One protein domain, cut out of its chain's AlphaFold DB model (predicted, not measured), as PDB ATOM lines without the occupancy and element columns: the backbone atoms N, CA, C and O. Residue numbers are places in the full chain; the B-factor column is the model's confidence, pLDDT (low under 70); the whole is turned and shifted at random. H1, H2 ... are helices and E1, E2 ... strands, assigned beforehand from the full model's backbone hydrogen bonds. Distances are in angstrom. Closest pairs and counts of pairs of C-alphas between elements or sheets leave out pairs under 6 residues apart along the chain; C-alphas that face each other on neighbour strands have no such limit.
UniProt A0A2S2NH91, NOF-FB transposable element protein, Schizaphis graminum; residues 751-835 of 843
ATOM      1  N   SER A 751     138.908 102.572 102.833       94.19
ATOM      2  CA  SER A 751     139.185 101.371 102.017       94.19
ATOM      3  C   SER A 751     140.681 101.191 101.712       94.19
ATOM      4  O   SER A 751     141.171 100.068 101.589       94.19
ATOM      5  N   PHE A 752     141.421 102.300 101.574       93.50
ATOM      6  CA  PHE A 752     142.811 102.287 101.109       93.50
ATOM      7  C   PHE A 752     143.737 103.182 101.934       93.50
ATOM      8  O   PHE A 752     143.368 104.286 102.346       93.50
ATOM      9  N   LYS A 753     144.984 102.729 102.093       93.38
ATOM     10  CA  LYS A 753     146.121 103.499 102.613       93.38
ATOM     11  C   LYS A 753     147.177 103.599 101.513       93.38
ATOM     12  O   LYS A 753     147.614 102.584 100.979       93.38
ATOM     13  N   ILE A 754     147.564 104.821 101.160       91.56
ATOM     14  CA  ILE A 754     148.543 105.115 100.108       91.56
ATOM     15  C   ILE A 754     149.822 105.601 100.781       91.56
ATOM     16  O   ILE A 754     149.800 106.609 101.486       91.56
ATOM     17  N   PHE A 755     150.934 104.912 100.551       92.88
ATOM     18  CA  PHE A 755     152.246 105.253 101.095       92.88
ATOM     19  C   PHE A 755     153.172 105.665  99.954       92.88
ATOM     20  O   PHE A 755     153.427 104.878  99.046       92.88
ATOM     21  N   SER A 756     153.699 106.889  99.999       90.88
ATOM     22  CA  SER A 756     154.602 107.399  98.965       90.88
ATOM     23  C   SER A 756     155.928 107.887  99.537       90.88
ATOM     24  O   SER A 756     155.971 108.528 100.591       90.88
ATOM     25  N   LYS A 757     157.017 107.634  98.809       92.69
ATOM     26  CA  LYS A 757     158.378 108.014  99.195       92.69
ATOM     27  C   LYS A 757     159.103 108.691  98.036       92.69
ATOM     28  O   LYS A 757     159.233 108.127  96.952       92.69
ATOM     29  N   CYS A 758     159.590 109.906  98.271       90.56
ATOM     30  CA  CYS A 758     160.482 110.600  97.348       90.56
ATOM     31  C   CYS A 758     161.877 109.963  97.376       90.56
ATOM     32  O   CYS A 758     162.382 109.615  98.443       90.56
ATOM     33  N   ARG A 759     162.522 109.862  96.211       90.06
ATOM     34  CA  ARG A 759     163.903 109.365  96.079       90.06
ATOM     35  C   ARG A 759     164.958 110.395  96.495       90.06
ATOM     36  O   ARG A 759     166.103 110.030  96.745       90.06
ATOM     37  N   ASN A 760     164.582 111.671  96.600       89.00
ATOM     38  CA  ASN A 760     165.452 112.722  97.120       89.00
ATOM     39  C   ASN A 760     165.402 112.763  98.657       89.00
ATOM     40  O   ASN A 760     164.412 113.208  99.239       89.00
ATOM     41  N   ASN A 761     166.502 112.371  99.306       83.69
ATOM     42  CA  ASN A 761     166.660 112.422 100.766       83.69
ATOM     43  C   ASN A 761     166.655 113.854 101.345       83.69
ATOM     44  O   ASN A 761     166.450 114.016 102.542       83.69
ATOM     45  N   PHE A 762     166.842 114.882 100.509       88.25
ATOM     46  CA  PHE A 762     166.730 116.301 100.875       88.25
ATOM     47  C   PHE A 762     165.352 116.905 100.536       88.25
ATOM     48  O   PHE A 762     165.176 118.121 100.580       88.25
ATOM     49  N   CYS A 763     164.361 116.083 100.171       89.44
ATOM     50  CA  CYS A 763     162.979 116.536 100.028       89.44
ATOM     51  C   CYS A 763     162.430 116.970 101.401       89.44
ATOM     52  O   CYS A 763     162.525 116.178 102.339       89.44
ATOM     53  N   PRO A 764     161.797 118.153 101.540       87.06
ATOM     54  CA  PRO A 764     161.252 118.606 102.829       87.06
ATOM     55  C   PRO A 764     160.111 117.718 103.347       87.06
ATOM     56  O   PRO A 764     159.832 117.698 104.541       87.06
ATOM     57  N   VAL A 765     159.469 116.955 102.455       88.88
ATOM     58  CA  VAL A 765     158.446 115.960 102.792       88.88
ATOM     59  C   VAL A 765     158.810 114.631 102.106       88.88
ATOM     60  O   VAL A 765     158.335 114.353 100.999       88.88
ATOM     61  N   PRO A 766     159.731 113.820 102.663       87.94
ATOM     62  CA  PRO A 766     160.241 112.633 101.976       87.94
ATOM     63  C   PRO A 766     159.160 111.549 101.874       87.94
ATOM     64  O   PRO A 766     158.859 111.077 100.777       87.94
ATOM     65  N   ASN A 767     158.500 111.236 102.990       90.94
ATOM     66  CA  ASN A 767     157.390 110.288 103.061       90.94
ATOM     67  C   ASN A 767     156.059 111.052 103.124       90.94
ATOM     68  O   ASN A 767     155.972 112.048 103.837       90.94
ATOM     69  N   VAL A 768     155.030 110.580 102.418       89.19
ATOM     70  CA  VAL A 768     153.647 111.069 102.567       89.19
ATOM     71  C   VAL A 768     152.707 109.870 102.602       89.19
ATOM     72  O   VAL A 768     152.809 108.992 101.742       89.19
ATOM     73  N   GLN A 769     151.797 109.855 103.575       90.50
ATOM     74  CA  GLN A 769     150.718 108.879 103.680       90.50
ATOM     75  C   GLN A 769     149.375 109.576 103.437       90.50
ATOM     76  O   GLN A 769     149.099 110.605 104.048       90.50
ATOM     77  N   HIS A 770     148.537 108.984 102.591       89.25
ATOM     78  CA  HIS A 770     147.146 109.387 102.384       89.25
ATOM     79  C   HIS A 770     146.205 108.205 102.638       89.25
ATOM     80  O   HIS A 770     146.620 107.043 102.646       89.25
ATOM     81  N   THR A 771     144.924 108.499 102.828       92.75
ATOM     82  CA  THR A 771     143.853 107.509 102.955       92.75
ATOM     83  C   THR A 771     142.724 107.853 101.988       92.75
ATOM     84  O   THR A 771     142.494 109.027 101.708       92.75
ATOM     85  N   SER A 772     142.021 106.842 101.476       92.38
ATOM     86  CA  SER A 772     140.799 107.042 100.687       92.38
ATOM     87  C   SER A 772     139.680 106.144 101.194       92.38
ATOM     88  O   SER A 772     139.897 104.954 101.433       92.38
ATOM     89  N   ALA A 773     138.477 106.706 101.326       93.56
ATOM     90  CA  ALA A 773     137.272 105.966 101.688       93.56
ATOM     91  C   ALA A 773     136.801 105.022 100.567       93.56
ATOM     92  O   ALA A 773     136.251 103.964 100.863       93.56
ATOM     93  N   LYS A 774     137.063 105.366  99.296       93.00
ATOM     94  CA  LYS A 774     136.567 104.649  98.107       93.00
ATOM     95  C   LYS A 774     137.543 104.657  96.925       93.00
ATOM     96  O   LYS A 774     138.502 105.428  96.892       93.00
ATOM     97  N   LEU A 775     137.245 103.833  95.921       91.94
ATOM     98  CA  LEU A 775     137.762 103.921  94.554       91.94
ATOM     99  C   LEU A 775     136.624 104.401  93.651       91.94
ATOM    100  O   LEU A 775     135.538 103.838  93.695       91.94
ATOM    101  N   SER A 776     136.856 105.433  92.840       90.25
ATOM    102  CA  SER A 776     135.836 106.002  91.944       90.25
ATOM    103  C   SER A 776     136.162 105.644  90.493       90.25
ATOM    104  O   SER A 776     137.164 106.113  89.954       90.25
ATOM    105  N   ILE A 777     135.339 104.799  89.867       88.88
ATOM    106  CA  ILE A 777     135.543 104.273  88.509       88.88
ATOM    107  C   ILE A 777     134.549 104.938  87.556       88.88
ATOM    108  O   ILE A 777     133.348 104.963  87.815       88.88
ATOM    109  N   ASN A 778     135.037 105.452  86.426       85.12
ATOM    110  CA  ASN A 778     134.202 106.094  85.411       85.12
ATOM    111  C   ASN A 778     133.690 105.061  84.395       85.12
ATOM    112  O   ASN A 778     134.456 104.558  83.574       85.12
ATOM    113  N   VAL A 779     132.392 104.763  84.433       81.12
ATOM    114  CA  VAL A 779     131.744 103.761  83.577       81.12
ATOM    115  C   VAL A 779     131.237 104.415  82.294       81.12
ATOM    116  O   VAL A 779     130.306 105.223  82.310       81.12
ATOM    117  N   TYR A 780     131.820 104.034  81.158       78.06
ATOM    118  CA  TYR A 780     131.432 104.540  79.842       78.06
ATOM    119  C   TYR A 780     130.503 103.547  79.136       78.06
ATOM    120  O   TYR A 780     130.852 102.387  78.932       78.06
ATOM    121  N   ASN A 781     129.322 104.007  78.711       69.00
ATOM    122  CA  ASN A 781     128.330 103.202  77.977       69.00
ATOM    123  C   ASN A 781     127.849 101.916  78.692       69.00
ATOM    124  O   ASN A 781     127.336 101.025  78.023       69.00
ATOM    125  N   GLY A 782     128.012 101.811  80.015       69.00
ATOM    126  CA  GLY A 782     127.668 100.612  80.795       69.00
ATOM    127  C   GLY A 782     128.728  99.502  80.787       69.00
ATOM    128  O   GLY A 782     128.597  98.545  81.543       69.00
ATOM    129  N   ASN A 783     129.802  99.636  80.002       73.81
ATOM    130  CA  ASN A 783     130.884  98.655  79.963       73.81
ATOM    131  C   ASN A 783     131.944  98.992  81.023       73.81
ATOM    132  O   ASN A 783     132.611 100.022  80.927       73.81
ATOM    133  N   VAL A 784     132.128  98.108  82.005       80.19
ATOM    134  CA  VAL A 784     133.209  98.175  83.002       80.19
ATOM    135  C   VAL A 784     133.591  96.765  83.455       80.19
ATOM    136  O   VAL A 784     132.721  95.921  83.654       80.19
ATOM    137  N   CYS A 785     134.887  96.507  83.649       84.44
ATOM    138  CA  CYS A 785     135.364  95.320  84.356       84.44
ATOM    139  C   CYS A 785     135.973  95.765  85.688       84.44
ATOM    140  O   CYS A 785     137.131  96.176  85.742       84.44
ATOM    141  N   VAL A 786     135.176  95.714  86.761       85.56
ATOM    142  CA  VAL A 786     135.575  96.228  88.087       85.56
ATOM    143  C   VAL A 786     136.866  95.570  88.581       85.56
ATOM    144  O   VAL A 786     137.716  96.259  89.135       85.56
ATOM    145  N   GLN A 787     137.057  94.275  88.303       85.81
ATOM    146  CA  GLN A 787     138.285  93.544  88.627       85.81
ATOM    147  C   GLN A 787     139.528  94.212  88.017       85.81
ATOM    148  O   GLN A 787     140.463  94.546  88.737       85.81
ATOM    149  N   THR A 788     139.525  94.467  86.705       86.62
ATOM    150  CA  THR A 788     140.674  95.050  85.990       86.62
ATOM    151  C   THR A 788     140.957  96.495  86.404       86.62
ATOM    152  O   THR A 788     142.117  96.890  86.483       86.62
ATOM    153  N   GLU A 789     139.922  97.280  86.703       87.88
ATOM    154  CA  GLU A 789     140.058  98.661  87.189       87.88
ATOM    155  C   GLU A 789     140.646  98.707  88.614       87.88
ATOM    156  O   GLU A 789     141.545  99.503  88.891       87.88
ATOM    157  N   VAL A 790     140.215  97.806  89.510       87.75
ATOM    158  CA  VAL A 790     140.808  97.635  90.851       87.75
ATOM    159  C   VAL A 790     142.260  97.151  90.742       87.75
ATOM    160  O   VAL A 790     143.139  97.690  91.412       87.75
ATOM    161  N   GLU A 791     142.546  96.189  89.862       88.81
ATOM    162  CA  GLU A 791     143.906  95.710  89.591       88.81
ATOM    163  C   GLU A 791     144.807  96.778  88.952       88.81
ATOM    164  O   GLU A 791     146.009  96.784  89.213       88.81
ATOM    165  N   GLU A 792     144.283  97.691  88.122       88.06
ATOM    166  CA  GLU A 792     145.045  98.859  87.659       88.06
ATOM    167  C   GLU A 792     145.324  99.832  88.801       88.06
ATOM    168  O   GLU A 792     146.475 100.240  88.965       88.06
ATOM    169  N   TYR A 793     144.317 100.152  89.615       86.88
ATOM    170  CA  TYR A 793     144.473 101.051  90.756       86.88
ATOM    171  C   TYR A 793     145.505 100.542  91.775       86.88
ATOM    172  O   TYR A 793     146.247 101.338  92.338       86.88
ATOM    173  N   MET A 794     145.616  99.223  91.970       86.88
ATOM    174  CA  MET A 794     146.582  98.605  92.890       86.88
ATOM    175  C   MET A 794     148.042  98.609  92.407       86.88
ATOM    176  O   MET A 794     148.937  98.232  93.167       86.88
ATOM    177  N   LYS A 795     148.333  99.007  91.162       90.19
ATOM    178  CA  LYS A 795     149.712  99.010  90.643       90.19
ATOM    179  C   LYS A 795     150.527 100.139  91.276       90.19
ATOM    180  O   LYS A 795     150.095 101.288  91.321       90.19
ATOM    181  N   ASN A 796     151.752  99.822  91.700       88.12
ATOM    182  CA  ASN A 796     152.697 100.818  92.210       88.12
ATOM    183  C   ASN A 796     152.926 101.925  91.170       88.12
ATOM    184  O   ASN A 796     153.317 101.647  90.033       88.12
ATOM    185  N   THR A 797     152.710 103.178  91.564       87.31
ATOM    186  CA  THR A 797     152.798 104.339  90.669       87.31
ATOM    187  C   THR A 797     154.078 105.138  90.891       87.31
ATOM    188  O   THR A 797     154.693 105.108  91.959       87.31
ATOM    189  N   LYS A 798     154.492 105.860  89.845       88.56
ATOM    190  CA  LYS A 798     155.664 106.741  89.826       88.56
ATOM    191  C   LYS A 798     155.235 108.126  89.369       88.56
ATOM    192  O   LYS A 798     154.601 108.253  88.324       88.56
ATOM    193  N   ALA A 799     155.585 109.151  90.137       87.56
ATOM    194  CA  ALA A 799     155.240 110.540  89.841       87.56
ATOM    195  C   ALA A 799     156.391 111.487  90.202       87.56
ATOM    196  O   ALA A 799     157.290 111.130  90.965       87.56
ATOM    197  N   PHE A 800     156.357 112.718  89.693       90.44
ATOM    198  CA  PHE A 800     157.261 113.773  90.152       90.44
ATOM    199  C   PHE A 800     156.741 114.386  91.459       90.44
ATOM    200  O   PHE A 800     155.560 114.694  91.604       90.44
ATOM    201  N   CYS A 801     157.626 114.555  92.437       87.62
ATOM    202  CA  CYS A 801     157.294 115.072  93.754       87.62
ATOM    203  C   CYS A 801     157.067 116.588  93.712       87.62
ATOM    204  O   CYS A 801     158.026 117.345  93.551       87.62
ATOM    205  N   ILE A 802     155.834 117.032  93.977       88.81
ATOM    206  CA  ILE A 802     155.430 118.452  93.978       88.81
ATOM    207  C   ILE A 802     156.353 119.374  94.800       88.81
ATOM    208  O   ILE A 802     156.559 120.523  94.429       88.81
ATOM    209  N   TYR A 803     156.972 118.863  95.871       89.44
ATOM    210  CA  TYR A 803     157.859 119.635  96.752       89.44
ATOM    211  C   TYR A 803     159.313 119.796  96.265       89.44
ATOM    212  O   TYR A 803     160.045 120.593  96.845       89.44
ATOM    213  N   CYS A 804     159.788 119.007  95.290       90.38
ATOM    214  CA  CYS A 804     161.203 119.053  94.869       90.38
ATOM    215  C   CYS A 804     161.509 118.521  93.452       90.38
ATOM    216  O   CYS A 804     162.673 118.268  93.140       90.38
ATOM    217  N   GLY A 805     160.501 118.270  92.612       87.62
ATOM    218  CA  GLY A 805     160.644 117.809  91.222       87.62
ATOM    219  C   GLY A 805     161.195 116.388  91.021       87.62
ATOM    220  O   GLY A 805     161.148 115.875  89.910       87.62
ATOM    221  N   ASN A 806     161.701 115.732  92.067       90.62
ATOM    222  CA  ASN A 806     162.320 114.406  91.981       90.62
ATOM    223  C   ASN A 806     161.281 113.275  91.957       90.62
ATOM    224  O   ASN A 806     160.161 113.440  92.432       90.62
ATOM    225  N   GLU A 807     161.661 112.110  91.437       90.75
ATOM    226  CA  GLU A 807     160.797 110.926  91.377       90.75
ATOM    227  C   GLU A 807     160.341 110.462  92.779       90.75
ATOM    228  O   GLU A 807     161.120 110.409  93.738       90.75
ATOM    229  N   ARG A 808     159.057 110.115  92.879       91.50
ATOM    230  CA  ARG A 808     158.372 109.561  94.047       91.50
ATOM    231  C   ARG A 808     157.692 108.257  93.641       91.50
ATOM    232  O   ARG A 808     156.894 108.248  92.705       91.50
ATOM    233  N   ASP A 809     158.010 107.183  94.357       91.31
ATOM    234  CA  ASP A 809     157.318 105.898  94.246       91.31
ATOM    235  C   ASP A 809     156.131 105.881  95.226       91.31
ATOM    236  O   ASP A 809     156.263 106.358  96.358       91.31
ATOM    237  N   SER A 810     154.998 105.315  94.811       90.31
ATOM    238  CA  SER A 810     153.777 105.178  95.617       90.31
ATOM    239  C   SER A 810     153.260 103.738  95.601       90.31
ATOM    240  O   SER A 810     153.162 103.121  94.539       90.31
ATOM    241  N   VAL A 811     152.897 103.230  96.780       92.12
ATOM    242  CA  VAL A 811     152.339 101.891  97.027       92.12
ATOM    243  C   VAL A 811     150.958 102.044  97.664       92.12
ATOM    244  O   VAL A 811     150.767 102.907  98.525       92.12
ATOM    245  N   ILE A 812     149.999 101.216  97.256       92.19
ATOM    246  CA  ILE A 812     148.619 101.227  97.758       92.19
ATOM    247  C   ILE A 812     148.359  99.926  98.523       92.19
ATOM    248  O   ILE A 812     148.764  98.852  98.089       92.19
ATOM    249  N   GLN A 813     147.698 100.032  99.676       90.94
ATOM    250  CA  GLN A 813     147.333  98.910 100.537       90.94
ATOM    251  C   GLN A 813     145.835  98.968 100.868       90.94
ATOM    252  O   GLN A 813     145.317 100.024 101.238       90.94
ATOM    253  N   THR A 814     145.146  97.832 100.766       91.38
ATOM    254  CA  THR A 814     143.753  97.650 101.205       91.38
ATOM    255  C   THR A 814     143.636  97.624 102.731       91.38
ATOM    256  O   THR A 814     144.601  97.329 103.438       91.38
ATOM    257  N   THR A 815     142.441  97.895 103.253       90.81
ATOM    258  CA  THR A 815     142.115  97.713 104.677       90.81
ATOM    259  C   THR A 815     141.187  96.503 104.874       90.81
ATOM    260  O   THR A 815     141.353  95.488 104.200       90.81
ATOM    261  N   SER A 816     140.242  96.577 105.815       90.00
ATOM    262  CA  SER A 816     139.245  95.543 106.120       90.00
ATOM    263  C   SER A 816     138.155  95.390 105.050       90.00
ATOM    264  O   SER A 816     137.428  94.400 105.063       90.00
ATOM    265  N   HIS A 817     138.010  96.370 104.156       92.56
ATOM    266  CA  HIS A 817     136.955  96.432 103.147       92.56
ATOM    267  C   HIS A 817     137.388  97.284 101.944       92.56
ATOM    268  O   HIS A 817     138.397  97.988 101.992       92.56
ATOM    269  N   ILE A 818     136.619  97.208 100.856       92.38
ATOM    270  CA  ILE A 818     136.788  98.031  99.656       92.38
ATOM    271  C   ILE A 818     135.419  98.550  99.220       92.38
ATOM    272  O   ILE A 818     134.494  97.763  99.025       92.38
ATOM    273  N   ILE A 819     135.306  99.860  99.012       92.44
ATOM    274  CA  ILE A 819     134.132 100.504  98.416       92.44
ATOM    275  C   ILE A 819     134.486 101.053  97.039       92.44
ATOM    276  O   ILE A 819     135.471 101.774  96.866       92.44
ATOM    277  N   VAL A 820     133.644 100.716  96.065       92.12
ATOM    278  CA  VAL A 820     133.760 101.138  94.670       92.12
ATOM    279  C   VAL A 820     132.549 101.993  94.304       92.12
ATOM    280  O   VAL A 820     131.413 101.528  94.352       92.12
ATOM    281  N   GLU A 821     132.795 103.240  93.922       91.06
ATOM    282  CA  GLU A 821     131.812 104.138  93.317       91.06
ATOM    283  C   GLU A 821     131.867 103.988  91.790       91.06
ATOM    284  O   GLU A 821     132.941 104.066  91.192       91.06
ATOM    285  N   LEU A 822     130.710 103.782  91.154       88.56
ATOM    286  CA  LEU A 822     130.584 103.643  89.701       88.56
ATOM    287  C   LEU A 822     129.939 104.899  89.100       88.56
ATOM    288  O   LEU A 822     128.717 105.042  89.062       88.56
ATOM    289  N   ASN A 823     130.774 105.804  88.600       85.19
ATOM    290  CA  ASN A 823     130.363 107.067  87.999       85.19
ATOM    291  C   ASN A 823     129.972 106.853  86.529       85.19
ATOM    292  O   ASN A 823     130.824 106.784  85.644       85.19
ATOM    293  N   SER A 824     128.671 106.715  86.264       81.62
ATOM    294  CA  SER A 824     128.129 106.498  84.914       81.62
ATOM    295  C   SER A 824     128.184 107.773  84.064       81.62
ATOM    296  O   SER A 824     127.572 108.785  84.411       81.62
ATOM    297  N   ILE A 825     128.895 107.731  82.930       77.00
ATOM    298  CA  ILE A 825     129.067 108.882  82.029       77.00
ATOM    299  C   ILE A 825     128.222 108.690  80.752       77.00
ATOM    300  O   ILE A 825     128.529 107.813  79.935       77.00
ATOM    301  N   PRO A 826     127.176 109.514  80.520       69.25
ATOM    302  CA  PRO A 826     126.300 109.382  79.358       69.25
ATOM    303  C   PRO A 826     126.958 109.863  78.054       69.25
ATOM    304  O   PRO A 826     127.748 110.811  78.033       69.25
ATOM    305  N   LYS A 827     126.565 109.240  76.931       63.44
ATOM    306  CA  LYS A 827     127.130 109.454  75.578       63.44
ATOM    307  C   LYS A 827     127.200 110.919  75.134       63.44
ATOM    308  O   LYS A 827     128.135 111.283  74.422       63.44
ATOM    309  N   SER A 828     126.249 111.756  75.549       61.91
ATOM    310  CA  SER A 828     126.209 113.193  75.239       61.91
ATOM    311  C   SER A 828     127.452 113.945  75.729       61.91
ATOM    312  O   SER A 828     127.994 114.780  75.006       61.91
ATOM    313  N   ASN A 829     127.948 113.612  76.923       55.09
ATOM    314  CA  ASN A 829     128.994 114.382  77.604       55.09
ATOM    315  C   ASN A 829     130.412 113.969  77.165       55.09
ATOM    316  O   ASN A 829     131.376 114.708  77.375       55.09
ATOM    317  N   VAL A 830     130.546 112.825  76.482       53.50
ATOM    318  CA  VAL A 830     131.832 112.286  76.000       53.50
ATOM    319  C   VAL A 830     132.539 113.255  75.040       53.50
ATOM    320  O   VAL A 830     133.767 113.330  75.048       53.50
ATOM    321  N   LYS A 831     131.796 114.065  74.267       48.56
ATOM    322  CA  LYS A 831     132.379 115.094  73.382       48.56
ATOM    323  C   LYS A 831     133.094 116.230  74.127       48.56
ATOM    324  O   LYS A 831     133.987 116.836  73.547       48.56
ATOM    325  N   ILE A 832     132.730 116.508  75.380       51.28
ATOM    326  CA  ILE A 832     133.363 117.554  76.202       51.28
ATOM    327  C   ILE A 832     134.600 116.980  76.910       51.28
ATOM    328  O   ILE A 832     135.671 117.582  76.898       51.28
ATOM    329  N   ILE A 833     134.482 115.767  77.461       48.56
ATOM    330  CA  ILE A 833     135.567 115.088  78.191       48.56
ATOM    331  C   ILE A 833     136.683 114.607  77.240       48.56
ATOM    332  O   ILE A 833     137.849 114.554  77.627       48.56
ATOM    333  N   GLY A 834     136.363 114.322  75.972       43.41
ATOM    334  CA  GLY A 834     137.313 113.833  74.963       43.41
ATOM    335  C   GLY A 834     138.524 114.737  74.688       43.41
ATOM    336  O   GLY A 834     139.525 114.246  74.172       43.41
ATOM    337  N   ILE A 835     138.468 116.018  75.067       41.09
ATOM    338  CA  ILE A 835     139.582 116.974  74.940       41.09
ATOM    339  C   ILE A 835     140.591 116.839  76.103       41.09
ATOM    340  O   ILE A 835     141.753 117.204  75.948       41.09
TER     341      ILE A 835
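What this domain is: This is residues 751 to 835 of the 843 residues of the protein "NOF-FB transposable element protein" of Schizaphis graminum (UniProt A0A2S2NH91). Two ribbons meet at an angle as a wide V: one arm is a strongly twisted sheet of four strands, E2, E1, E5 and E4, and the other is a narrow parallel pair, E3 and E6. E2 runs on into E3, and the link from E5 to E6 also crosses from the first arm to the second, while H1 lies to one side of the V on the way from E3 to E4, and the short H2 follows E6 in the tail. The printed part has 85 residues with two named helices and six named strands, in the order E1, E2, E3, H1, E4, E5, E6, H2. The larger sheet has the order E2 - E1 - E5 - E4, all antiparallel, and the class is mixed, helices and strands. The whole is loose and flat, with a radius of gyration of the C-alphas of 16.1 A and spans of 48 by 36 by 18 A.

Where its parts are: In the larger sheet, E5 is the longest strand, residues 807 to 814, 23.7 A from first to last C-alpha. E1, residues 752 to 758, is 19.9 A long and begins at C-alpha 752 (142.811, 102.287, 101.109). E2 is residues 767 to 772, 17.1 A, and E4 is residues 797 to 800, 10.4 A. E3, residues 775 to 780, is 16.0 A long, and E6, residues 820 to 825, is 15.5 A long, ending at C-alpha 825 (129.067, 108.882, 82.029). H1 is residues 786 to 793, 10.5 A, and H2 is residues 830 to 833, 5.2 A, ending at C-alpha 833 (135.567, 115.088, 78.191).

How they stand to each other: The inner strands E1 and E5 are antiparallel at 161 degrees, with N 755 and O 811 2.9 A apart, within hydrogen-bond range. E2, an edge strand, forms a hairpin with E1, and N 754 and O 770 are within range at 2.8 A. E4, the other edge strand, forms a hairpin with E5, and N 808 and O 799 are within range at 2.8 A. E2 runs on into E3 across a break of 2 residues, at 61 degrees, and the two meet only through their link. E3 and E6 are parallel at 28 degrees, with N 777 and O 821 within range at 2.8 A. The closest C-alphas of E3 and H1 are those of Ile 777 and Glu 789, 7.3 A apart. H1 is not on the larger sheet, and H1 and E5 are apart, but only just, with their closest C-alphas 8.1 A apart. H2 and E3 are apart. In H1 every O i to N i+4 pair is within hydrogen-bond range; H2 is too short for such a pair.

The domain as a whole: The two C-alphas farthest apart in the domain, those of Phe 762 and Ser 828, are 48.1 A apart. The printed part has no cut. No link is long; those from E1 to E2 and from E4 to E5 are short, and the others are tight. The mean pLDDT of the printed part is 84.2; residues 781 to 782 and 826 to 835 are under 70, and H2 has a mean of 50.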